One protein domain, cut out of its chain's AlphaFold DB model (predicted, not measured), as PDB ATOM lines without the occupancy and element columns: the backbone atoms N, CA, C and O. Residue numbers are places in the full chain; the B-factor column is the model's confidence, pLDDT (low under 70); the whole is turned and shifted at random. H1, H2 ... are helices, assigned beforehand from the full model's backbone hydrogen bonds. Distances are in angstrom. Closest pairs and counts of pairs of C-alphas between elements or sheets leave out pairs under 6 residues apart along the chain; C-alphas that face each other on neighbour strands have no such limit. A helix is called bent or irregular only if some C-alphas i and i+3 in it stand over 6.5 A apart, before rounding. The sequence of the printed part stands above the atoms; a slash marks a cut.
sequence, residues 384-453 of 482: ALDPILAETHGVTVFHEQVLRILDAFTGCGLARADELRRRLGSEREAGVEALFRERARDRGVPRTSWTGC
ATOM      1  N   ALA A 384     -24.442  33.116   1.725       90.69
ATOM      2  CA  ALA A 384     -25.606  33.952   2.027       90.69
ATOM      3  C   ALA A 384     -25.250  35.333   2.621       90.69
ATOM      4  O   ALA A 384     -26.103  36.214   2.631       90.69
ATOM      5  N   LEU A 385     -24.026  35.520   3.136       91.38
ATOM      6  CA  LEU A 385     -23.572  36.786   3.722       91.38
ATOM      7  C   LEU A 385     -22.986  37.743   2.688       91.38
ATOM      8  O   LEU A 385     -23.085  38.953   2.875       91.38
ATOM      9  N   ASP A 386     -22.415  37.218   1.605       90.88
ATOM     10  CA  ASP A 386     -21.754  38.007   0.563       90.88
ATOM     11  C   ASP A 386     -22.638  39.152   0.034       90.88
ATOM     12  O   ASP A 386     -22.186  40.297   0.075       90.88
ATOM     13  N   PRO A 387     -23.908  38.929  -0.378       92.88
ATOM     14  CA  PRO A 387     -24.761  40.028  -0.836       92.88
ATOM     15  C   PRO A 387     -25.187  40.981   0.291       92.88
ATOM     16  O   PRO A 387     -25.478  42.140   0.018       92.88
ATOM     17  N   ILE A 388     -25.224  40.525   1.549       93.81
ATOM     18  CA  ILE A 388     -25.627  41.350   2.700       93.81
ATOM     19  C   ILE A 388     -24.508  42.326   3.087       93.81
ATOM     20  O   ILE A 388     -24.784  43.459   3.470       93.81
ATOM     21  N   LEU A 389     -23.253  41.880   3.007       93.06
ATOM     22  CA  LEU A 389     -22.079  42.623   3.473       93.06
ATOM     23  C   LEU A 389     -21.280  43.275   2.336       93.06
ATOM     24  O   LEU A 389     -20.236  43.875   2.593       93.06
ATOM     25  N   ALA A 390     -21.739  43.153   1.087       91.06
ATOM     26  CA  ALA A 390     -21.041  43.674  -0.087       91.06
ATOM     27  C   ALA A 390     -20.785  45.186   0.008       91.06
ATOM     28  O   ALA A 390     -19.662  45.636  -0.220       91.06
ATOM     29  N   GLU A 391     -21.803  45.959   0.395       90.50
ATOM     30  CA  GLU A 391     -21.728  47.425   0.525       90.50
ATOM     31  C   GLU A 391     -20.752  47.898   1.615       90.50
ATOM     32  O   GLU A 391     -20.213  48.997   1.538       90.50
ATOM     33  N   THR A 392     -20.483  47.055   2.610       92.81
ATOM     34  CA  THR A 392     -19.617  47.360   3.755       92.81
ATOM     35  C   THR A 392     -18.343  46.519   3.747       92.81
ATOM     36  O   THR A 392     -17.716  46.311   4.786       92.81
ATOM     37  N   HIS A 393     -17.957  46.015   2.572       91.75
ATOM     38  CA  HIS A 393     -16.728  45.254   2.355       91.75
ATOM     39  C   HIS A 393     -16.529  44.110   3.371       91.75
ATOM     40  O   HIS A 393     -15.437  43.911   3.901       91.75
ATOM     41  N   GLY A 394     -17.590  43.358   3.677       90.62
ATOM     42  CA  GLY A 394     -17.529  42.205   4.583       90.62
ATOM     43  C   GLY A 394     -17.628  42.537   6.077       90.62
ATOM     44  O   GLY A 394     -17.561  41.625   6.898       90.62
ATOM     45  N   VAL A 395     -17.800  43.806   6.459       91.94
ATOM     46  CA  VAL A 395     -17.952  44.227   7.863       91.94
ATOM     47  C   VAL A 395     -19.426  44.475   8.178       91.94
ATOM     48  O   VAL A 395     -20.111  45.160   7.430       91.94
ATOM     49  N   THR A 396     -19.947  43.945   9.284       91.94
ATOM     50  CA  THR A 396     -21.337  44.215   9.700       91.94
ATOM     51  C   THR A 396     -21.428  45.588  10.368       91.94
ATOM     52  O   THR A 396     -21.070  45.734  11.535       91.94
ATOM     53  N   VAL A 397     -21.897  46.593   9.626       91.81
ATOM     54  CA  VAL A 397     -21.983  47.995  10.076       91.81
ATOM     55  C   VAL A 397     -23.422  48.384  10.421       91.81
ATOM     56  O   VAL A 397     -23.654  49.079  11.411       91.81
ATOM     57  N   PHE A 398     -24.398  47.930   9.632       92.25
ATOM     58  CA  PHE A 398     -25.792  48.360   9.762       92.25
ATOM     59  C   PHE A 398     -26.657  47.359  10.527       92.25
ATOM     60  O   PHE A 398     -26.433  46.148  10.512       92.25
ATOM     61  N   HIS A 399     -27.714  47.856  11.172       91.94
ATOM     62  CA  HIS A 399     -28.692  46.981  11.819       91.94
ATOM     63  C   HIS A 399     -29.458  46.138  10.794       91.94
ATOM     64  O   HIS A 399     -29.750  44.979  11.058       91.94
ATOM     65  N   GLU A 400     -29.747  46.698   9.625       92.94
ATOM     66  CA  GLU A 400     -30.398  46.035   8.500       92.94
ATOM     67  C   GLU A 400     -29.617  44.789   8.066       92.94
ATOM     68  O   GLU A 400     -30.214  43.742   7.814       92.94
ATOM     69  N   GLN A 401     -28.282  44.859   8.091       94.62
ATOM     70  CA  GLN A 401     -27.416  43.707   7.851       94.62
ATOM     71  C   GLN A 401     -27.597  42.647   8.940       94.62
ATOM     72  O   GLN A 401     -27.806  41.483   8.618       94.62
ATOM     73  N   VAL A 402     -27.626  43.032  10.221       94.00
ATOM     74  CA  VAL A 402     -27.887  42.092  11.331       94.00
ATOM     75  C   VAL A 402     -29.234  41.379  11.161       94.00
ATOM     76  O   VAL A 402     -29.306  40.164  11.343       94.00
ATOM     77  N   LEU A 403     -30.292  42.099  10.774       95.19
ATOM     78  CA  LEU A 403     -31.614  41.513  10.517       95.19
ATOM     79  C   LEU A 403     -31.554  40.470   9.394       95.19
ATOM     80  O   LEU A 403     -32.043  39.354   9.567       95.19
ATOM     81  N   ARG A 404     -30.916  40.813   8.270       95.69
ATOM     82  CA  ARG A 404     -30.760  39.910   7.119       95.69
ATOM     83  C   ARG A 404     -29.917  38.688   7.455       95.69
ATOM     84  O   ARG A 404     -30.236  37.599   6.998       95.69
ATOM     85  N   ILE A 405     -28.876  38.840   8.276       95.06
ATOM     86  CA  ILE A 405     -28.040  37.724   8.743       95.06
ATOM     87  C   ILE A 405     -28.868  36.763   9.594       95.06
ATOM     88  O   ILE A 405     -28.862  35.554   9.353       95.06
ATOM     89  N   LEU A 406     -29.603  37.300  10.575       95.38
ATOM     90  CA  LEU A 406     -30.488  36.510  11.428       95.38
ATOM     91  C   LEU A 406     -31.515  35.759  10.583       95.38
ATOM     92  O   LEU A 406     -31.678  34.555  10.764       95.38
ATOM     93  N   ASP A 407     -32.173  36.428   9.640       95.88
ATOM     94  CA  ASP A 407     -33.165  35.786   8.781       95.88
ATOM     95  C   ASP A 407     -32.547  34.751   7.830       95.88
ATOM     96  O   ASP A 407     -32.998  33.611   7.790       95.88
ATOM     97  N   ALA A 408     -31.443  35.066   7.150       94.50
ATOM     98  CA  ALA A 408     -30.776  34.126   6.249       94.50
ATOM     99  C   ALA A 408     -30.399  32.811   6.960       94.50
ATOM    100  O   ALA A 408     -30.555  31.719   6.401       94.50
ATOM    101  N   PHE A 409     -29.941  32.905   8.212       94.19
ATOM    102  CA  PHE A 409     -29.446  31.756   8.967       94.19
ATOM    103  C   PHE A 409     -30.544  31.043   9.756       94.19
ATOM    104  O   PHE A 409     -30.395  29.859  10.037       94.19
ATOM    105  N   THR A 410     -31.647  31.709  10.104       94.75
ATOM    106  CA  THR A 410     -32.701  31.118  10.956       94.75
ATOM    107  C   THR A 410     -34.052  30.946  10.262       94.75
ATOM    108  O   THR A 410     -34.865  30.143  10.716       94.75
ATOM    109  N   GLY A 411     -34.287  31.656   9.157       94.62
ATOM    110  CA  GLY A 411     -35.567  31.741   8.451       94.62
ATOM    111  C   GLY A 411     -36.688  32.343   9.297       94.62
ATOM    112  O   GLY A 411     -37.837  31.937   9.146       94.62
ATOM    113  N   CYS A 412     -36.360  33.208  10.263       93.69
ATOM    114  CA  CYS A 412     -37.337  33.729  11.221       93.69
ATOM    115  C   CYS A 412     -38.189  34.890  10.682       93.69
ATOM    116  O   CYS A 412     -39.175  35.248  11.323       93.69
ATOM    117  N   GLY A 413     -37.841  35.452   9.524       94.88
ATOM    118  CA  GLY A 413     -38.428  36.665   8.969       94.88
ATOM    119  C   GLY A 413     -37.855  37.939   9.597       94.88
ATOM    120  O   GLY A 413     -37.443  37.966  10.758       94.88
ATOM    121  N   LEU A 414     -37.860  39.036   8.833       94.56
ATOM    122  CA  LEU A 414     -37.265  40.318   9.245       94.56
ATOM    123  C   LEU A 414     -37.937  40.938  10.481       94.56
ATOM    124  O   LEU A 414     -37.257  41.527  11.323       94.56
ATOM    125  N   ALA A 415     -39.254  40.756  10.629       91.81
ATOM    126  CA  ALA A 415     -40.010  41.219  11.794       91.81
ATOM    127  C   ALA A 415     -39.480  40.594  13.092       91.81
ATOM    128  O   ALA A 415     -39.152  41.301  14.050       91.81
ATOM    129  N   ARG A 416     -39.314  39.266  13.091       93.19
ATOM    130  CA  ARG A 416     -38.756  38.535  14.226       93.19
ATOM    131  C   ARG A 416     -37.274  38.833  14.415       93.19
ATOM    132  O   ARG A 416     -36.817  38.923  15.555       93.19
ATOM    133  N   ALA A 417     -36.532  39.001  13.323       94.81
ATOM    134  CA  ALA A 417     -35.119  39.346  13.363       94.81
ATOM    135  C   ALA A 417     -34.868  40.680  14.090       94.81
ATOM    136  O   ALA A 417     -33.938  40.752  14.893       94.81
ATOM    137  N   ASP A 418     -35.709  41.706  13.903       92.81
ATOM    138  CA  ASP A 418     -35.565  42.971  14.646       92.81
ATOM    139  C   ASP A 418     -35.810  42.795  16.153       92.81
ATOM    140  O   ASP A 418     -35.099  43.369  16.982       92.81
ATOM    141  N   GLU A 419     -36.767  41.946  16.532       91.31
ATOM    142  CA  GLU A 419     -37.028  41.628  17.939       91.31
ATOM    143  C   GLU A 419     -35.879  40.838  18.586       91.31
ATOM    144  O   GLU A 419     -35.544  41.061  19.752       91.31
ATOM    145  N   LEU A 420     -35.220  39.952  17.833       92.81
ATOM    146  CA  LEU A 420     -33.993  39.292  18.282       92.81
ATOM    147  C   LEU A 420     -32.830  40.287  18.389       92.81
ATOM    148  O   LEU A 420     -32.142  40.298  19.409       92.81
ATOM    149  N   ARG A 421     -32.651  41.172  17.398       92.69
ATOM    150  CA  ARG A 421     -31.614  42.217  17.405       92.69
ATOM    151  C   ARG A 421     -31.721  43.107  18.643       92.69
ATOM    152  O   ARG A 421     -30.707  43.376  19.277       92.69
ATOM    153  N   ARG A 422     -32.929  43.538  19.029       88.69
ATOM    154  CA  ARG A 422     -33.154  44.367  20.235       88.69
ATOM    155  C   ARG A 422     -32.660  43.721  21.534       88.69
ATOM    156  O   ARG A 422     -32.418  44.431  22.505       88.69
ATOM    157  N   ARG A 423     -32.540  42.392  21.569       90.56
ATOM    158  CA  ARG A 423     -32.086  41.629  22.741       90.56
ATOM    159  C   ARG A 423     -30.570  41.432  22.768       90.56
ATOM    160  O   ARG A 423     -30.053  41.035  23.813       90.56
ATOM    161  N   LEU A 424     -29.868  41.705  21.668       89.44
ATOM    162  CA  LEU A 424     -28.404  41.695  21.623       89.44
ATOM    163  C   LEU A 424     -27.850  42.823  22.510       89.44
ATOM    164  O   LEU A 424     -28.402  43.922  22.535       89.44
ATOM    165  N   GLY A 425     -26.788  42.551  23.268       83.69
ATOM    166  CA  GLY A 425     -26.222  43.478  24.251       83.69
ATOM    167  C   GLY A 425     -27.005  43.570  25.567       83.69
ATOM    168  O   GLY A 425     -26.714  44.439  26.389       83.69
ATOM    169  N   SER A 426     -28.001  42.702  25.779       88.06
ATOM    170  CA  SER A 426     -28.798  42.629  27.010       88.06
ATOM    171  C   SER A 426     -28.602  41.293  27.734       88.06
ATOM    172  O   SER A 426     -28.072  40.338  27.172       88.06
ATOM    173  N   GLU A 427     -29.127  41.165  28.955       86.06
ATOM    174  CA  GLU A 427     -29.137  39.892  29.704       86.06
ATOM    175  C   GLU A 427     -29.824  38.738  28.942       86.06
ATOM    176  O   GLU A 427     -29.623  37.568  29.258       86.06
ATOM    177  N   ARG A 428     -30.631  39.057  27.917       88.12
ATOM    178  CA  ARG A 428     -31.354  38.088  27.080       88.12
ATOM    179  C   ARG A 428     -30.569  37.622  25.850       88.12
ATOM    180  O   ARG A 428     -31.071  36.770  25.118       88.12
ATOM    181  N   GLU A 429     -29.367  38.144  25.618       91.12
ATOM    182  CA  GLU A 429     -28.539  37.821  24.450       91.12
ATOM    183  C   GLU A 429     -28.231  36.322  24.344       91.12
ATOM    184  O   GLU A 429     -28.366  35.739  23.271       91.12
ATOM    185  N   ALA A 430     -27.941  35.662  25.471       91.62
ATOM    186  CA  ALA A 430     -27.666  34.223  25.503       91.62
ATOM    187  C   ALA A 430     -28.829  33.379  24.943       91.62
ATOM    188  O   ALA A 430     -28.612  32.346  24.307       91.62
ATOM    189  N   GLY A 431     -30.074  33.830  25.139       92.38
ATOM    190  CA  GLY A 431     -31.251  33.173  24.569       92.38
ATOM    191  C   GLY A 431     -31.351  33.345  23.051       92.38
ATOM    192  O   GLY A 431     -31.774  32.422  22.357       92.38
ATOM    193  N   VAL A 432     -30.930  34.501  22.527       92.81
ATOM    194  CA  VAL A 432     -30.855  34.745  21.077       92.81
ATOM    195  C   VAL A 432     -29.783  33.861  20.449       92.81
ATOM    196  O   VAL A 432     -30.041  33.230  19.428       92.81
ATOM    197  N   GLU A 433     -28.613  33.760  21.080       92.75
ATOM    198  CA  GLU A 433     -27.523  32.908  20.604       92.75
ATOM    199  C   GLU A 433     -27.942  31.431  20.538       92.75
ATOM    200  O   GLU A 433     -27.686  30.755  19.538       92.75
ATOM    201  N   ALA A 434     -28.611  30.928  21.580       92.50
ATOM    202  CA  ALA A 434     -29.106  29.555  21.615       92.50
ATOM    203  C   ALA A 434     -30.077  29.272  20.455       92.50
ATOM    204  O   ALA A 434     -29.865  28.316  19.704       92.50
ATOM    205  N   LEU A 435     -31.072  30.146  20.261       93.06
ATOM    206  CA  LEU A 435     -32.039  30.048  19.165       93.06
ATOM    207  C   LEU A 435     -31.353  30.106  17.794       93.06
ATOM    208  O   LEU A 435     -31.682  29.327  16.902       93.06
ATOM    209  N   PHE A 436     -30.395  31.019  17.620       94.44
ATOM    210  CA  PHE A 436     -29.658  31.167  16.368       94.44
ATOM    211  C   PHE A 436     -28.900  29.886  16.018       94.44
ATOM    212  O   PHE A 436     -29.035  29.377  14.910       94.44
ATOM    213  N   ARG A 437     -28.149  29.321  16.972       92.56
ATOM    214  CA  ARG A 437     -27.377  28.083  16.771       92.56
ATOM    215  C   ARG A 437     -28.267  26.873  16.488       92.56
ATOM    216  O   ARG A 437     -27.870  25.999  15.721       92.56
ATOM    217  N   GLU A 438     -29.427  26.793  17.132       93.38
ATOM    218  CA  GLU A 438     -30.425  25.751  16.883       93.38
ATOM    219  C   GLU A 438     -30.971  25.861  15.455       93.38
ATOM    220  O   GLU A 438     -30.764  24.963  14.642       93.38
ATOM    221  N   ARG A 439     -31.552  27.011  15.099       94.19
ATOM    222  CA  ARG A 439     -32.183  27.218  13.789       94.19
ATOM    223  C   ARG A 439     -31.194  27.174  12.627       94.19
ATOM    224  O   ARG A 439     -31.516  26.625  11.577       94.19
ATOM    225  N   ALA A 440     -29.985  27.697  12.817       93.12
ATOM    226  CA  ALA A 440     -28.920  27.606  11.823       93.12
ATOM    227  C   ALA A 440     -28.517  26.149  11.561       93.12
ATOM    228  O   ALA A 440     -28.288  25.773  10.413       93.12
ATOM    229  N   ARG A 441     -28.485  25.304  12.602       92.50
ATOM    230  CA  ARG A 441     -28.240  23.864  12.443       92.50
ATOM    231  C   ARG A 441     -29.359  23.191  11.660       92.50
ATOM    232  O   ARG A 441     -29.057  22.444  10.735       92.50
ATOM    233  N   ASP A 442     -30.613  23.477  11.999       92.62
ATOM    234  CA  ASP A 442     -31.779  22.889  11.325       92.62
ATOM    235  C   ASP A 442     -31.822  23.251   9.835       92.62
ATOM    236  O   ASP A 442     -32.300  22.478   9.008       92.62
ATOM    237  N   ARG A 443     -31.262  24.411   9.476       91.50
ATOM    238  CA  ARG A 443     -31.127  24.887   8.093       91.50
ATOM    239  C   ARG A 443     -29.832  24.449   7.404       91.50
ATOM    240  O   ARG A 443     -29.569  24.878   6.285       91.50
ATOM    241  N   GLY A 444     -29.023  23.609   8.049       90.00
ATOM    242  CA  GLY A 444     -27.792  23.069   7.472       90.00
ATOM    243  C   GLY A 444     -26.635  24.068   7.373       90.00
ATOM    244  O   GLY A 444     -25.671  23.801   6.657       90.00
ATOM    245  N   VAL A 445     -26.687  25.197   8.088       88.62
ATOM    246  CA  VAL A 445     -25.588  26.171   8.114       88.62
ATOM    247  C   VAL A 445     -24.405  25.575   8.893       88.62
ATOM    248  O   VAL A 445     -24.564  25.234  10.075       88.62
ATOM    249  N   PRO A 446     -23.202  25.469   8.295       85.31
ATOM    250  CA  PRO A 446     -22.033  24.901   8.957       85.31
ATOM    251  C   PRO A 446     -21.671  25.634  10.251       85.31
ATOM    252  O   PRO A 446     -21.701  26.861  10.320       85.31
ATOM    253  N   ARG A 447     -21.236  24.886  11.275       81.06
ATOM    254  CA  ARG A 447     -20.823  25.467  12.571       81.06
ATOM    255  C   ARG A 447     -19.671  26.465  12.446       81.06
ATOM    256  O   ARG A 447     -19.578  27.375  13.264       81.06
ATOM    257  N   THR A 448     -18.812  26.295  11.443       77.88
ATOM    258  CA  THR A 448     -17.706  27.209  11.115       77.88
ATOM    259  C   THR A 448     -18.203  28.600  10.723       77.88
ATOM    260  O   THR A 448     -17.551  29.592  11.033       77.88
ATOM    261  N   SER A 449     -19.393  28.692  10.126       77.19
ATOM    262  CA  SER A 449     -20.006  29.960   9.726       77.19
ATOM    263  C   SER A 449     -20.666  30.702  10.895       77.19
ATOM    264  O   SER A 449     -20.947  31.892  10.783       77.19
ATOM    265  N   TRP A 450     -20.895  30.047  12.040       71.12
ATOM    266  CA  TRP A 450     -21.552  30.675  13.195       71.12
ATOM    267  C   TRP A 450     -20.625  31.651  13.929       71.12
ATOM    268  O   TRP A 450     -21.084  32.654  14.465       71.12
ATOM    269  N   THR A 451     -19.320  31.364  13.958       59.81
ATOM    270  CA  THR A 451     -18.312  32.169  14.669       59.81
ATOM    271  C   THR A 451     -17.820  33.372  13.874       59.81
ATOM    272  O   THR A 451     -17.359  34.328  14.484       59.81
ATOM    273  N   GLY A 452     -17.935  33.350  12.542       54.97
ATOM    274  CA  GLY A 452     -17.591  34.491  11.683       54.97
ATOM    275  C   GLY A 452     -18.641  35.611  11.687       54.97
ATOM    276  O   GLY A 452     -18.350  36.715  11.248       54.97
ATOM    277  N   CYS A 453     -19.846  35.347  12.207       49.84
ATOM    278  CA  CYS A 453     -20.944  36.320  12.269       49.84
ATOM    279  C   CYS A 453     -20.887  37.240  13.505       49.84
ATOM    280  O   CYS A 453     -21.585  38.249  13.548       49.84
TER     281      CYS A 453
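AT A GLANCE: This is residues 384 to 453 of the 482 residues of the protein "Error-prone DNA polymerase" of Kocuria flava (UniProt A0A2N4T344). Two helices, H2 and H4, make a V that meets at residues 406 to 410 of H2 and 436 to 440 of H4; H3 bridges its open side. H1 folds back along H2 on the side away from H3, and short H5 lies near H4. The 70 printed residues hold five named helices, H1 to H5 in chain order, and no named strand: all helix. The whole is compact and rounded, spanning 30 by 25 by 20 A, with a radius of gyration of the C-alphas of 11.5 A.

HOW THE PARTS SIT: H1, residues 386 to 392, touches H2, residues 399 to 410, through residues 401 to 405 of H2 alone. They form a helical hairpin, at a shallow tilt of 15 degrees, opposite ways; their closest C-alphas, of Ile 388 and Gln 401, are 5.9 A apart. H2 is the hub, touching three helices. H3, residues 414 to 421, touches H2 about perpendicular, at 75 degrees; C-alphas 403 and 417 are closest, 5.0 A. H4, residues 429 to 442, touches H2 at a steep tilt of 45 degrees, the same way; C-alphas 410 and 439 are closest, 4.8 A. H5, residues 447 to 451, is close to H4 but not clearly touching; C-alphas 437 and 450 are closest, 7.3 A. Every O i to N i+4 pair is within hydrogen-bond range in H2 and H4, against 3 of 4 in H3, 1 of 3 in H1 and 0 of 1 in H5; O i to N i+3 pairs within range number 2 of 4 in H1 and 1 of 2 in H5.

IN THESE COORDINATES: H1 begins at C-alpha 386 (-21.754, 38.007, 0.563) and is irregular, with C-alphas 388 and 391 7.5 A apart. H2 is 16.4 A long and H4 20.1 A. H5 ends at C-alpha 451 (-18.312, 32.169, 14.669).

THE WHOLE: The C-alphas of Ala 390 and Glu 427 are farthest apart, 31.1 A. The printed part has no cut and no long link. Residues 451 to 453 have pLDDT under 70.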